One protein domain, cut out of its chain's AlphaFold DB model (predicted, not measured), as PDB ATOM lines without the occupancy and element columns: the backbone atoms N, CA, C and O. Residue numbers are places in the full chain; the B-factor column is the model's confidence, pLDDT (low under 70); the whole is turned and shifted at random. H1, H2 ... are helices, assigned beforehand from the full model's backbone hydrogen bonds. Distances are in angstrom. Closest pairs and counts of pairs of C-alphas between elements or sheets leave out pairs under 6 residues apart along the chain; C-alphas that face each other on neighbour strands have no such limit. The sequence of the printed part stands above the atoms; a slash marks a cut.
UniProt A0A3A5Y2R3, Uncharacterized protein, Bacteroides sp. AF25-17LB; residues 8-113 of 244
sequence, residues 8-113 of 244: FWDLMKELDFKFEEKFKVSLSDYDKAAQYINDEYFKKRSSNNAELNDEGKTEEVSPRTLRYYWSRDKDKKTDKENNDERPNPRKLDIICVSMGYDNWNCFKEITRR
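What this domain is: This is residues 8 to 113 of the 244 residues of an uncharacterized protein of Bacteroides sp. AF25-17LB (UniProt A0A3A5Y2R3). Helices H1, H2 and H5 pack round a middle helix, H4, and H3 packs on H2 near its residues 30 to 34. Residues 52 to 57 and 75 to 81 stick out. The printed part has 106 residues, 60 of them in five named helices, H1 to H5 in order along the chain, with no named strand; the class is all helix, and the whole is compact, with a radius of gyration of the C-alphas of 14.1 A and spans of 45 by 35 by 23 A.

Where its parts are: Find C-alpha 8 at (179.587, 168.221, 180.923); H1 runs from there to residue 23, 22.4 A. H2 is residues 30 to 45, 22.0 A; H3 63 to 70, 10.2 A; H4 89 to 99, 15.4 A; H5 104 to 112, 11.8 A, ending at (177.857, 167.983, 191.863).

How they stand to each other: Start at the hub, H4. It touches H2 about perpendicular, at 79 degrees; the closest C-alphas, of Tyr 41 and Ser 98, are 4.5 A apart. H1 touches H4 with residues 15 to 22 alone, at a shallow tilt of 29 degrees, closest at C-alphas 19 and 99, 6.7 A. Every helix has its O i to N i+4 pairs within hydrogen-bond range.

The domain as a whole: The printed part has no cut. Links H2 to H3 and H3 to H4 are long. Look for pLDDT under 70 in residues 45 to 57, 72 to 85 and 110 to 113.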
ATOM      1  N   PHE A   8     180.789 168.716 181.614       76.56
ATOM      2  CA  PHE A   8     179.587 168.221 180.923       76.56
ATOM      3  C   PHE A   8     179.730 166.780 180.413       76.56
ATOM      4  O   PHE A   8     178.857 165.938 180.624       76.56
ATOM      5  N   TRP A   9     180.846 166.473 179.751       78.00
ATOM      6  CA  TRP A   9     181.079 165.139 179.197       78.00
ATOM      7  C   TRP A   9     181.356 164.082 180.269       78.00
ATOM      8  O   TRP A   9     181.131 162.898 180.024       78.00
ATOM      9  N   ASP A  10     181.809 164.484 181.454       73.19
ATOM     10  CA  ASP A  10     181.957 163.575 182.588       73.19
ATOM     11  C   ASP A  10     180.606 163.289 183.242       73.19
ATOM     12  O   ASP A  10     180.306 162.134 183.540       73.19
ATOM     13  N   LEU A  11     179.728 164.289 183.326       78.31
ATOM     14  CA  LEU A  11     178.335 164.094 183.724       78.31
ATOM     15  C   LEU A  11     177.579 163.172 182.756       78.31
ATOM     16  O   LEU A  11     176.794 162.343 183.204       78.31
ATOM     17  N   MET A  12     177.839 163.258 181.447       85.50
ATOM     18  CA  MET A  12     177.268 162.339 180.448       85.50
ATOM     19  C   MET A  12     177.709 160.882 180.664       85.50
ATOM     20  O   MET A  12     176.918 159.957 180.481       85.50
ATOM     21  N   LYS A  13     178.961 160.651 181.075       80.50
ATOM     22  CA  LYS A  13     179.449 159.303 181.418       80.50
ATOM     23  C   LYS A  13     178.844 158.808 182.728       80.50
ATOM     24  O   LYS A  13     178.460 157.646 182.815       80.50
ATOM     25  N   GLU A  14     178.750 159.678 183.731       79.06
ATOM     26  CA  GLU A  14     178.130 159.343 185.014       79.06
ATOM     27  C   GLU A  14     176.646 159.006 184.837       79.06
ATOM     28  O   GLU A  14     176.137 158.083 185.467       79.06
ATOM     29  N   LEU A  15     175.963 159.700 183.925       87.50
ATOM     30  CA  LEU A  15     174.584 159.407 183.561       87.50
ATOM     31  C   LEU A  15     174.437 157.987 182.992       87.50
ATOM     32  O   LEU A  15     173.558 157.254 183.435       87.50
ATOM     33  N   ASP A  16     175.316 157.581 182.068       88.62
ATOM     34  CA  ASP A  16     175.356 156.213 181.517       88.62
ATOM     35  C   ASP A  16     175.637 155.175 182.606       88.62
ATOM     36  O   ASP A  16     174.933 154.176 182.714       88.62
ATOM     37  N   PHE A  17     176.595 155.453 183.493       79.56
ATOM     38  CA  PHE A  17     176.903 154.569 184.614       79.56
ATOM     39  C   PHE A  17     175.705 154.377 185.551       79.56
ATOM     40  O   PHE A  17     175.342 153.248 185.868       79.56
ATOM     41  N   LYS A  18     175.046 155.465 185.968       80.81
ATOM     42  CA  LYS A  18     173.858 155.393 186.833       80.81
ATOM     43  C   LYS A  18     172.696 154.687 186.148       80.81
ATOM     44  O   LYS A  18     171.945 153.961 186.806       80.81
ATOM     45  N   PHE A  19     172.567 154.873 184.839       87.81
ATOM     46  CA  PHE A  19     171.592 154.166 184.026       87.81
ATOM     47  C   PHE A  19     171.886 152.656 184.005       87.81
ATOM     48  O   PHE A  19     170.995 151.856 184.301       87.81
ATOM     49  N   GLU A  20     173.141 152.261 183.783       84.75
ATOM     50  CA  GLU A  20     173.589 150.865 183.804       84.75
ATOM     51  C   GLU A  20     173.455 150.228 185.194       84.75
ATOM     52  O   GLU A  20     172.980 149.098 185.312       84.75
ATOM     53  N   GLU A  21     173.785 150.941 186.275       80.00
ATOM     54  CA  GLU A  21     173.593 150.449 187.643       80.00
ATOM     55  C   GLU A  21     172.124 150.106 187.915       80.00
ATOM     56  O   GLU A  21     171.840 149.053 188.502       80.00
ATOM     57  N   LYS A  22     171.205 150.971 187.470       83.69
ATOM     58  CA  LYS A  22     169.766 150.827 187.699       83.69
ATOM     59  C   LYS A  22     169.134 149.761 186.806       83.69
ATOM     60  O   LYS A  22     168.410 148.907 187.310       83.69
ATOM     61  N   PHE A  23     169.395 149.808 185.503       86.31
ATOM     62  CA  PHE A  23     168.683 149.000 184.507       86.31
ATOM     63  C   PHE A  23     169.483 147.808 183.984       86.31
ATOM     64  O   PHE A  23     168.942 146.998 183.237       86.31
ATOM     65  N   LYS A  24     170.756 147.671 184.375       87.31
ATOM     66  CA  LYS A  24     171.690 146.650 183.866       87.31
ATOM     67  C   LYS A  24     171.861 146.703 182.340       87.31
ATOM     68  O   LYS A  24     172.167 145.696 181.707       87.31
ATOM     69  N   VAL A  25     171.662 147.889 181.765       88.06
ATOM     70  CA  VAL A  25     171.766 148.207 180.337       88.06
ATOM     71  C   VAL A  25     172.492 149.544 180.217       88.06
ATOM     72  O   VAL A  25     172.123 150.480 180.911       88.06
ATOM     73  N   SER A  26     173.504 149.644 179.353       89.44
ATOM     74  CA  SER A  26     174.176 150.921 179.053       89.44
ATOM     75  C   SER A  26     173.370 151.736 178.039       89.44
ATOM     76  O   SER A  26     172.745 151.169 177.143       89.44
ATOM     77  N   LEU A  27     173.466 153.065 178.100       90.12
ATOM     78  CA  LEU A  27     172.957 154.001 177.089       90.12
ATOM     79  C   LEU A  27     173.577 153.784 175.698       90.12
ATOM     80  O   LEU A  27     173.035 154.270 174.708       90.12
ATOM     81  N   SER A  28     174.675 153.023 175.609       87.81
ATOM     82  CA  SER A  28     175.263 152.564 174.345       87.81
ATOM     83  C   SER A  28     174.536 151.356 173.719       87.81
ATOM     84  O   SER A  28     174.749 151.068 172.542       87.81
ATOM     85  N   ASP A  29     173.686 150.636 174.466       91.25
ATOM     86  CA  ASP A  29     172.756 149.623 173.930       91.25
ATOM     87  C   ASP A  29     171.468 150.337 173.489       91.25
ATOM     88  O   ASP A  29     170.433 150.285 174.155       91.25
ATOM     89  N   TYR A  30     171.585 151.111 172.404       93.44
ATOM     90  CA  TYR A  30     170.653 152.186 172.049       93.44
ATOM     91  C   TYR A  30     169.182 151.756 171.981       93.44
ATOM     92  O   TYR A  30     168.311 152.512 172.409       93.44
ATOM     93  N   ASP A  31     168.898 150.565 171.451       92.62
ATOM     94  CA  ASP A  31     167.525 150.081 171.293       92.62
ATOM     95  C   ASP A  31     166.904 149.731 172.649       92.62
ATOM     96  O   ASP A  31     165.817 150.209 172.981       92.62
ATOM     97  N   LYS A  32     167.625 148.966 173.480       93.00
ATOM     98  CA  LYS A  32     167.140 148.605 174.818       93.00
ATOM     99  C   LYS A  32     167.081 149.814 175.735       93.00
ATOM    100  O   LYS A  32     166.109 149.975 176.466       93.00
ATOM    101  N   ALA A  33     168.100 150.667 175.702       94.44
ATOM    102  CA  ALA A  33     168.146 151.868 176.520       94.44
ATOM    103  C   ALA A  33     166.971 152.799 176.198       94.44
ATOM    104  O   ALA A  33     166.277 153.224 177.118       94.44
ATOM    105  N   ALA A  34     166.691 153.053 174.914       95.44
ATOM    106  CA  ALA A  34     165.541 153.858 174.501       95.44
ATOM    107  C   ALA A  34     164.217 153.258 174.995       95.44
ATOM    108  O   ALA A  34     163.374 153.992 175.511       95.44
ATOM    109  N   GLN A  35     164.056 151.935 174.898       94.25
ATOM    110  CA  GLN A  35     162.875 151.247 175.416       94.25
ATOM    111  C   GLN A  35     162.705 151.475 176.928       94.25
ATOM    112  O   GLN A  35     161.665 151.971 177.353       94.25
ATOM    113  N   TYR A  36     163.739 151.203 177.734       93.31
ATOM    114  CA  TYR A  36     163.689 151.409 179.187       93.31
ATOM    115  C   TYR A  36     163.425 152.869 179.573       93.31
ATOM    116  O   TYR A  36     162.627 153.127 180.475       93.31
ATOM    117  N   ILE A  37     164.081 153.821 178.899       93.81
ATOM    118  CA  ILE A  37     163.902 155.255 179.155       93.81
ATOM    119  C   ILE A  37     162.443 155.645 178.954       93.81
ATOM    120  O   ILE A  37     161.843 156.228 179.858       93.81
ATOM    121  N   ASN A  38     161.880 155.324 177.788       92.12
ATOM    122  CA  ASN A  38     160.527 155.734 177.436       92.12
ATOM    123  C   ASN A  38     159.496 155.033 178.335       92.12
ATOM    124  O   ASN A  38     158.638 155.711 178.898       92.12
ATOM    125  N   ASP A  39     159.627 153.724 178.577       90.31
ATOM    126  CA  ASP A  39     158.719 152.971 179.453       90.31
ATOM    127  C   ASP A  39     158.662 153.565 180.872       90.31
ATOM    128  O   ASP A  39     157.581 153.790 181.422       90.31
ATOM    129  N   GLU A  40     159.814 153.854 181.478       88.94
ATOM    130  CA  GLU A  40     159.882 154.410 182.835       88.94
ATOM    131  C   GLU A  40     159.455 155.879 182.894       88.94
ATOM    132  O   GLU A  40     158.775 156.299 183.837       88.94
ATOM    133  N   TYR A  41     159.811 156.664 181.877       86.44
ATOM    134  CA  TYR A  41     159.374 158.049 181.756       86.44
ATOM    135  C   TYR A  41     157.847 158.144 181.658       86.44
ATOM    136  O   TYR A  41     157.220 158.907 182.401       86.44
ATOM    137  N   PHE A  42     157.232 157.314 180.812       83.81
ATOM    138  CA  PHE A  42     155.783 157.273 180.652       83.81
ATOM    139  C   PHE A  42     155.074 156.766 181.897       83.81
ATOM    140  O   PHE A  42     154.061 157.355 182.272       83.81
ATOM    141  N   LYS A  43     155.601 155.756 182.598       82.94
ATOM    142  CA  LYS A  43     155.031 155.320 183.887       82.94
ATOM    143  C   LYS A  43     154.954 156.468 184.891       82.94
ATOM    144  O   LYS A  43     153.924 156.645 185.532       82.94
ATOM    145  N   LYS A  44     156.009 157.283 184.997       74.25
ATOM    146  CA  LYS A  44     156.044 158.431 185.916       74.25
ATOM    147  C   LYS A  44     155.128 159.578 185.502       74.25
ATOM    148  O   LYS A  44     154.505 160.195 186.361       74.25
ATOM    149  N   ARG A  45     155.047 159.881 184.203       68.62
ATOM    150  CA  ARG A  45     154.214 160.980 183.688       68.62
ATOM    151  C   ARG A  45     152.765 160.584 183.392       68.62
ATOM    152  O   ARG A  45     151.921 161.457 183.267       68.62
ATOM    153  N   SER A  46     152.418 159.298 183.404       58.66
ATOM    154  CA  SER A  46     151.012 158.857 183.350       58.66
ATOM    155  C   SER A  46     150.214 159.281 184.591       58.66
ATOM    156  O   SER A  46     148.987 159.257 184.574       58.66
ATOM    157  N   SER A  47     150.899 159.694 185.663       53.16
ATOM    158  CA  SER A  47     150.292 160.170 186.908       53.16
ATOM    159  C   SER A  47     150.233 161.704 187.046       53.16
ATOM    160  O   SER A  47     149.610 162.167 187.992       53.16
ATOM    161  N   ASN A  48     150.840 162.494 186.141       54.56
ATOM    162  CA  ASN A  48     150.857 163.971 186.177       54.56
ATOM    163  C   ASN A  48     151.024 164.582 184.771       54.56
ATOM    164  O   ASN A  48     151.888 164.127 184.031       54.56
ATOM    165  N   ASN A  49     150.266 165.650 184.458       53.81
ATOM    166  CA  ASN A  49     150.290 166.478 183.230       53.81
ATOM    167  C   ASN A  49     151.598 166.386 182.414       53.81
ATOM    168  O   ASN A  49     152.529 167.166 182.625       53.81
ATOM    169  N   ALA A  50     151.671 165.431 181.483       54.16
ATOM    170  CA  ALA A  50     152.831 165.272 180.620       54.16
ATOM    171  C   ALA A  50     152.970 166.499 179.712       54.16
ATOM    172  O   ALA A  50     152.050 166.821 178.964       54.16
ATOM    173  N   GLU A  51     154.109 167.191 179.776       58.38
ATOM    174  CA  GLU A  51     154.429 168.236 178.801       58.38
ATOM    175  C   GLU A  51     154.480 167.606 177.408       58.38
ATOM    176  O   GLU A  51     155.283 166.707 177.133       58.38
ATOM    177  N   LEU A  52     153.562 168.060 176.562       64.81
ATOM    178  CA  LEU A  52     153.475 167.683 175.165       64.81
ATOM    179  C   LEU A  52     154.439 168.561 174.362       64.81
ATOM    180  O   LEU A  52     154.650 169.731 174.684       64.81
ATOM    181  N   ASN A  53     155.022 167.996 173.314       65.56
ATOM    182  CA  ASN A  53     155.746 168.757 172.311       65.56
ATOM    183  C   ASN A  53     154.778 169.630 171.485       65.56
ATOM    184  O   ASN A  53     153.557 169.565 171.645       65.56
ATOM    185  N   ASP A  54     155.326 170.405 170.549       59.03
ATOM    186  CA  ASP A  54     154.549 171.304 169.680       59.03
ATOM    187  C   ASP A  54     153.525 170.562 168.789       59.03
ATOM    188  O   ASP A  54     152.598 171.168 168.256       59.03
ATOM    189  N   GLU A  55     153.655 169.236 168.663       63.84
ATOM    190  CA  GLU A  55     152.736 168.347 167.941       63.84
ATOM    191  C   GLU A  55     151.672 167.701 168.851       63.84
ATOM    192  O   GLU A  55     150.915 166.837 168.404       63.84
ATOM    193  N   GLY A  56     151.612 168.068 170.134       62.31
ATOM    194  CA  GLY A  56     150.672 167.482 171.091       62.31
ATOM    195  C   GLY A  56     151.016 166.046 171.501       62.31
ATOM    196  O   GLY A  56     150.144 165.325 171.983       62.31
ATOM    197  N   LYS A  57     152.266 165.607 171.307       68.06
ATOM    198  CA  LYS A  57     152.760 164.272 171.671       68.06
ATOM    199  C   LYS A  57     153.777 164.353 172.793       68.06
ATOM    200  O   LYS A  57     154.583 165.276 172.856       68.06
ATOM    201  N   THR A  58     153.782 163.353 173.660       70.25
ATOM    202  CA  THR A  58     154.825 163.250 174.674       70.25
ATOM    203  C   THR A  58     156.171 163.023 173.992       70.25
ATOM    204  O   THR A  58     156.303 162.179 173.108       70.25
ATOM    205  N   GLU A  59     157.164 163.816 174.371       80.38
ATOM    206  CA  GLU A  59     158.483 163.738 173.761       80.38
ATOM    207  C   GLU A  59     159.211 162.442 174.170       80.38
ATOM    208  O   GLU A  59     159.243 162.084 175.346       80.38
ATOM    209  N   GLU A  60     159.800 161.749 173.190       86.31
ATOM    210  CA  GLU A  60     160.476 160.454 173.361       86.31
ATOM    211  C   GLU A  60     161.976 160.539 173.077       86.31
ATOM    212  O   GLU A  60     162.442 161.386 172.302       86.31
ATOM    213  N   VAL A  61     162.746 159.614 173.648       90.19
ATOM    214  CA  VAL A  61     164.157 159.410 173.305       90.19
ATOM    215  C   VAL A  61     164.261 158.246 172.326       90.19
ATOM    216  O   VAL A  61     163.927 157.110 172.654       90.19
ATOM    217  N   SER A  62     164.731 158.521 171.108       90.94
ATOM    218  CA  SER A  62     164.930 157.486 170.087       90.94
ATOM    219  C   SER A  62     166.322 156.845 170.186       90.94
ATOM    220  O   SER A  62     167.272 157.524 170.593       90.94
ATOM    221  N   PRO A  63     166.512 155.600 169.704       92.19
ATOM    222  CA  PRO A  63     167.838 154.978 169.619       92.19
ATOM    223  C   PRO A  63     168.842 155.833 168.834       92.19
ATOM    224  O   PRO A  63     170.016 155.921 169.180       92.19
ATOM    225  N   ARG A  64     168.371 156.547 167.800       88.19
ATOM    226  CA  ARG A  64     169.187 157.497 167.028       88.19
ATOM    227  C   ARG A  64     169.697 158.659 167.884       88.19
ATOM    228  O   ARG A  64     170.834 159.079 167.696       88.19
ATOM    229  N   THR A  65     168.875 159.156 168.808       89.44
ATOM    230  CA  THR A  65     169.255 160.224 169.747       89.44
ATOM    231  C   THR A  65     170.356 159.736 170.685       89.44
ATOM    232  O   THR A  65     171.379 160.400 170.824       89.44
ATOM    233  N   LEU A  66     170.196 158.538 171.255       90.31
ATOM    234  CA  LEU A  66     171.220 157.931 172.112       90.31
ATOM    235  C   LEU A  66     172.509 157.653 171.348       90.31
ATOM    236  O   LEU A  66     173.585 157.961 171.842       90.31
ATOM    237  N   ARG A  67     172.408 157.156 170.111       88.25
ATOM    238  CA  ARG A  67     173.568 156.984 169.238       88.25
ATOM    239  C   ARG A  67     174.277 158.308 168.996       88.25
ATOM    240  O   ARG A  67     175.497 158.338 169.038       88.25
ATOM    241  N   TYR A  68     173.553 159.394 168.758       85.31
ATOM    242  CA  TYR A  68     174.177 160.701 168.569       85.31
ATOM    243  C   TYR A  68     174.913 161.178 169.838       85.31
ATOM    244  O   TYR A  68     176.025 161.680 169.739       85.31
ATOM    245  N   TYR A  69     174.358 160.936 171.029       87.31
ATOM    246  CA  TYR A  69     174.961 161.365 172.300       87.31
ATOM    247  C   TYR A  69     176.077 160.442 172.831       87.31
ATOM    248  O   TYR A  69     177.024 160.933 173.442       87.31
ATOM    249  N   TRP A  70     175.990 159.128 172.599       84.88
ATOM    250  CA  TRP A  70     176.886 158.090 173.142       84.88
ATOM    251  C   TRP A  70     177.578 157.240 172.063       84.88
ATOM    252  O   TRP A  70     177.984 156.109 172.328       84.88
ATOM    253  N   SER A  71     177.761 157.757 170.842       76.25
ATOM    254  CA  SER A  71     178.546 157.048 169.820       76.25
ATOM    255  C   SER A  71     179.960 156.751 170.326       76.25
ATOM    256  O   SER A  71     180.786 157.649 170.476       76.25
ATOM    257  N   ARG A  72     180.248 155.462 170.551       53.97
ATOM    258  CA  ARG A  72     181.584 154.948 170.906       53.97
ATOM    259  C   ARG A  72     182.646 155.213 169.830       53.97
ATOM    260  O   ARG A  72     183.831 155.225 170.147       53.97
ATOM    261  N   ASP A  73     182.229 155.461 168.591       48.00
ATOM    262  CA  ASP A  73     183.119 155.623 167.443       48.00
ATOM    263  C   ASP A  73     183.476 157.097 167.203       48.00
ATOM    264  O   ASP A  73     182.846 157.786 166.401       48.00
ATOM    265  N   LYS A  74     184.552 157.573 167.839       49.59
ATOM    266  CA  LYS A  74     185.309 158.732 167.324       49.59
ATOM    267  C   LYS A  74     186.227 158.365 166.143       49.59
ATOM    268  O   LYS A  74     186.839 159.253 165.559       49.59
ATOM    269  N   ASP A  75     186.276 157.090 165.748       43.09
ATOM    270  CA  ASP A  75     187.208 156.588 164.727       43.09
ATOM    271  C   ASP A  75     186.671 156.588 163.290       43.09
ATOM    272  O   ASP A  75     187.382 156.203 162.362       43.09
ATOM    273  N   LYS A  76     185.457 157.089 163.040       41.84
ATOM    274  CA  LYS A  76     185.013 157.359 161.666       41.84
ATOM    275  C   LYS A  76     185.012 158.852 161.391       41.84
ATOM    276  O   LYS A  76     184.007 159.537 161.539       41.84
ATOM    277  N   LYS A  77     186.165 159.324 160.904       45.31
ATOM    278  CA  LYS A  77     186.248 160.456 159.972       45.31
ATOM    279  C   LYS A  77     185.408 160.138 158.731       45.31
ATOM    280  O   LYS A  77     185.948 159.764 157.698       45.31
ATOM    281  N   THR A  78     184.098 160.284 158.829       37.09
ATOM    282  CA  THR A  78     183.230 160.459 157.669       37.09
ATOM    283  C   THR A  78     182.143 161.441 158.060       37.09
ATOM    284  O   THR A  78     181.272 161.130 158.868       37.09
ATOM    285  N   ASP A  79     182.281 162.613 157.450       36.94
ATOM    286  CA  ASP A  79     181.288 163.661 157.255       36.94
ATOM    287  C   ASP A  79     181.050 164.635 158.420       36.94
ATOM    288  O   ASP A  79     180.149 164.499 159.236       36.94
ATOM    289  N   LYS A  80     181.909 165.666 158.395       36.09
ATOM    290  CA  LYS A  80     181.651 167.089 158.678       36.09
ATOM    291  C   LYS A  80     180.872 167.457 159.953       36.09
ATOM    292  O   LYS A  80     179.661 167.314 160.043       36.09
ATOM    293  N   GLU A  81     181.611 168.116 160.851       38.53
ATOM    294  CA  GLU A  81     181.178 169.361 161.513       38.53
ATOM    295  C   GLU A  81     179.836 169.334 162.262       38.53
ATOM    296  O   GLU A  81     179.025 170.213 162.024       38.53
ATOM    297  N   ASN A  82     179.582 168.388 163.177       41.62
ATOM    298  CA  ASN A  82     178.425 168.499 164.095       41.62
ATOM    299  C   ASN A  82     178.578 167.770 165.452       41.62
ATOM    300  O   ASN A  82     177.586 167.525 166.130       41.62
ATOM    301  N   ASN A  83     179.795 167.415 165.882       47.38
ATOM    302  CA  ASN A  83     180.018 166.765 167.192       47.38
ATOM    303  C   ASN A  83     180.288 167.746 168.352       47.38
ATOM    304  O   ASN A  83     180.579 167.302 169.460       47.38
ATOM    305  N   ASP A  84     180.170 169.055 168.108       48.62
ATOM    306  CA  ASP A  84     180.271 170.093 169.145       48.62
ATOM    307  C   ASP A  84     178.898 170.585 169.637       48.62
ATOM    308  O   ASP A  84     178.821 171.375 170.581       48.62
ATOM    309  N   GLU A  85     177.795 170.117 169.040       65.12
ATOM    310  CA  GLU A  85     176.463 170.435 169.550       65.12
ATOM    311  C   GLU A  85     176.189 169.628 170.819       65.12
ATOM    312  O   GLU A  85     176.084 168.398 170.818       65.12
ATOM    313  N   ARG A  86     176.084 170.347 171.942       73.44
ATOM    314  CA  ARG A  86     175.681 169.751 173.213       73.44
ATOM    315  C   ARG A  86     174.332 169.032 173.042       73.44
ATOM    316  O   ARG A  86     173.425 169.593 172.423       73.44
ATOM    317  N   PRO A  87     174.173 167.836 173.635       85.00
ATOM    318  CA  PRO A  87     172.896 167.155 173.747       85.00
ATOM    319  C   PRO A  87     171.754 168.091 174.139       85.00
ATOM    320  O   PRO A  87     171.914 168.975 174.984       85.00
ATOM    321  N   ASN A  88     170.588 167.869 173.535       85.50
ATOM    322  CA  ASN A  88     169.404 168.671 173.800       85.50
ATOM    323  C   ASN A  88     169.006 168.500 175.280       85.50
ATOM    324  O   ASN A  88     168.714 167.369 175.689       85.50
ATOM    325  N   PRO A  89     168.937 169.590 176.071       84.75
ATOM    326  CA  PRO A  89     168.591 169.521 177.488       84.75
ATOM    327  C   PRO A  89     167.274 168.788 177.769       84.75
ATOM    328  O   PRO A  89     167.221 167.993 178.698       84.75
ATOM    329  N   ARG A  90     166.246 168.946 176.920       85.44
ATOM    330  CA  ARG A  90     164.963 168.239 177.095       85.44
ATOM    331  C   ARG A  90     165.108 166.724 176.984       85.44
ATOM    332  O   ARG A  90     164.470 165.979 177.721       85.44
ATOM    333  N   LYS A  91     165.968 166.245 176.081       90.50
ATOM    334  CA  LYS A  91     166.246 164.806 175.956       90.50
ATOM    335  C   LYS A  91     166.996 164.284 177.177       90.50
ATOM    336  O   LYS A  91     166.698 163.185 177.638       90.50
ATOM    337  N   LEU A  92     167.924 165.073 177.721       91.25
ATOM    338  CA  LEU A  92     168.604 164.742 178.976       91.25
ATOM    339  C   LEU A  92     167.625 164.703 180.154       91.25
ATOM    340  O   LEU A  92     167.708 163.786 180.967       91.25
ATOM    341  N   ASP A  93     166.653 165.616 180.207       90.12
ATOM    342  CA  ASP A  93     165.606 165.610 181.230       90.12
ATOM    343  C   ASP A  93     164.796 164.310 181.199       90.12
ATOM    344  O   ASP A  93     164.625 163.682 182.241       90.12
ATOM    345  N   ILE A  94     164.367 163.852 180.017       90.75
ATOM    346  CA  ILE A  94     163.629 162.585 179.862       90.75
ATOM    347  C   ILE A  94     164.448 161.405 180.408       90.75
ATOM    348  O   ILE A  94     163.935 160.593 181.187       90.75
ATOM    349  N   ILE A  95     165.737 161.337 180.057       92.25
ATOM    350  CA  ILE A  95     166.651 160.298 180.553       92.25
ATOM    351  C   ILE A  95     166.758 160.378 182.085       92.25
ATOM    352  O   ILE A  95     166.554 159.375 182.771       92.25
ATOM    353  N   CYS A  96     167.001 161.560 182.651       87.38
ATOM    354  CA  CYS A  96     167.076 161.777 184.097       87.38
ATOM    355  C   CYS A  96     165.786 161.377 184.830       87.38
ATOM    356  O   CYS A  96     165.843 160.683 185.854       87.38
ATOM    357  N   VAL A  97     164.624 161.736 184.282       86.12
ATOM    358  CA  VAL A  97     163.314 161.395 184.848       86.12
ATOM    359  C   VAL A  97     163.098 159.889 184.874       86.12
ATOM    360  O   VAL A  97     162.704 159.364 185.922       86.12
ATOM    361  N   SER A  98     163.442 159.170 183.800       87.00
ATOM    362  CA  SER A  98     163.382 157.697 183.771       87.00
ATOM    363  C   SER A  98     164.190 157.057 184.917       87.00
ATOM    364  O   SER A  98     163.807 156.045 185.514       87.00
ATOM    365  N   MET A  99     165.281 157.703 185.334       85.56
ATOM    366  CA  MET A  99     166.144 157.190 186.391       85.56
ATOM    367  C   MET A  99     165.690 157.524 187.806       85.56
ATOM    368  O   MET A  99     166.012 156.762 188.715       85.56
ATOM    369  N   GLY A 100     164.904 158.572 188.037       82.69
ATOM    370  CA  GLY A 100     164.627 158.981 189.422       82.69
ATOM    371  C   GLY A 100     164.627 160.475 189.652       82.69
ATOM    372  O   GLY A 100     163.938 160.925 190.556       82.69
ATOM    373  N   TYR A 101     165.389 161.202 188.844       79.56
ATOM    374  CA  TYR A 101     165.669 162.619 189.033       79.56
ATOM    375  C   TYR A 101     164.545 163.485 188.464       79.56
ATOM    376  O   TYR A 101     163.774 163.026 187.627       79.56
ATOM    377  N   ASP A 102     164.470 164.749 188.874       77.94
ATOM    378  CA  ASP A 102     163.432 165.652 188.360       77.94
ATOM    379  C   ASP A 102     163.733 166.140 186.935       77.94
ATOM    380  O   ASP A 102     162.819 166.336 186.140       77.94
ATOM    381  N   ASN A 103     165.012 166.364 186.620       83.75
ATOM    382  CA  ASN A 103     165.525 166.834 185.328       83.75
ATOM    383  C   ASN A 103     167.068 166.763 185.309       83.75
ATOM    384  O   ASN A 103     167.693 166.377 186.304       83.75
ATOM    385  N   TRP A 104     167.689 167.155 184.194       88.56
ATOM    386  CA  TRP A 104     169.139 167.208 184.008       88.56
ATOM    387  C   TRP A 104     169.820 168.124 185.018       88.56
ATOM    388  O   TRP A 104     170.822 167.733 185.603       88.56
ATOM    389  N   ASN A 105     169.269 169.307 185.299       83.25
ATOM    390  CA  ASN A 105     169.847 170.202 186.304       83.25
ATOM    391  C   ASN A 105     169.800 169.586 187.709       83.25
ATOM    392  O   ASN A 105     170.776 169.691 188.436       83.25
ATOM    393  N   CYS A 106     168.721 168.889 188.076       80.56
ATOM    394  CA  CYS A 106     168.621 168.149 189.335       80.56
ATOM    395  C   CYS A 106     169.667 167.027 189.400       80.56
ATOM    396  O   CYS A 106     170.349 166.883 190.413       80.56
ATOM    397  N   PHE A 107     169.872 166.289 188.303       82.62
ATOM    398  CA  PHE A 107     170.965 165.322 188.201       82.62
ATOM    399  C   PHE A 107     172.334 165.993 188.357       82.62
ATOM    400  O   PHE A 107     173.135 165.523 189.158       82.62
ATOM    401  N   LYS A 108     172.599 167.106 187.658       82.06
ATOM    402  CA  LYS A 108     173.844 167.875 187.796       82.06
ATOM    403  C   LYS A 108     174.052 168.305 189.238       82.06
ATOM    404  O   LYS A 108     175.095 168.013 189.794       82.06
ATOM    405  N   GLU A 109     173.065 168.937 189.860       73.00
ATOM    406  CA  GLU A 109     173.128 169.402 191.247       73.00
ATOM    407  C   GLU A 109     173.319 168.255 192.240       73.00
ATOM    408  O   GLU A 109     174.077 168.407 193.183       73.00
ATOM    409  N   ILE A 110     172.685 167.094 192.054       66.62
ATOM    410  CA  ILE A 110     172.880 165.929 192.933       66.62
ATOM    411  C   ILE A 110     174.266 165.309 192.728       66.62
ATOM    412  O   ILE A 110     174.928 164.964 193.703       66.62
ATOM    413  N   THR A 111     174.717 165.201 191.482       68.50
ATOM    414  CA  THR A 111     176.029 164.651 191.119       68.50
ATOM    415  C   THR A 111     177.173 165.593 191.507       68.50
ATOM    416  O   THR A 111     178.254 165.131 191.869       68.50
ATOM    417  N   ARG A 112     176.932 166.908 191.467       64.75
ATOM    418  CA  ARG A 112     177.857 167.983 191.863       64.75
ATOM    419  C   ARG A 112     177.720 168.385 193.324       64.75
ATOM    420  O   ARG A 112     178.608 169.083 193.813       64.75
ATOM    421  N   ARG A 113     176.634 168.002 194.012       54.88
ATOM    422  CA  ARG A 113     176.401 168.314 195.430       54.88
ATOM    423  C   ARG A 113     177.631 167.849 196.182       54.88
ATOM    424  O   ARG A 113     177.929 166.661 196.243       54.88
TER     425      ARG A 113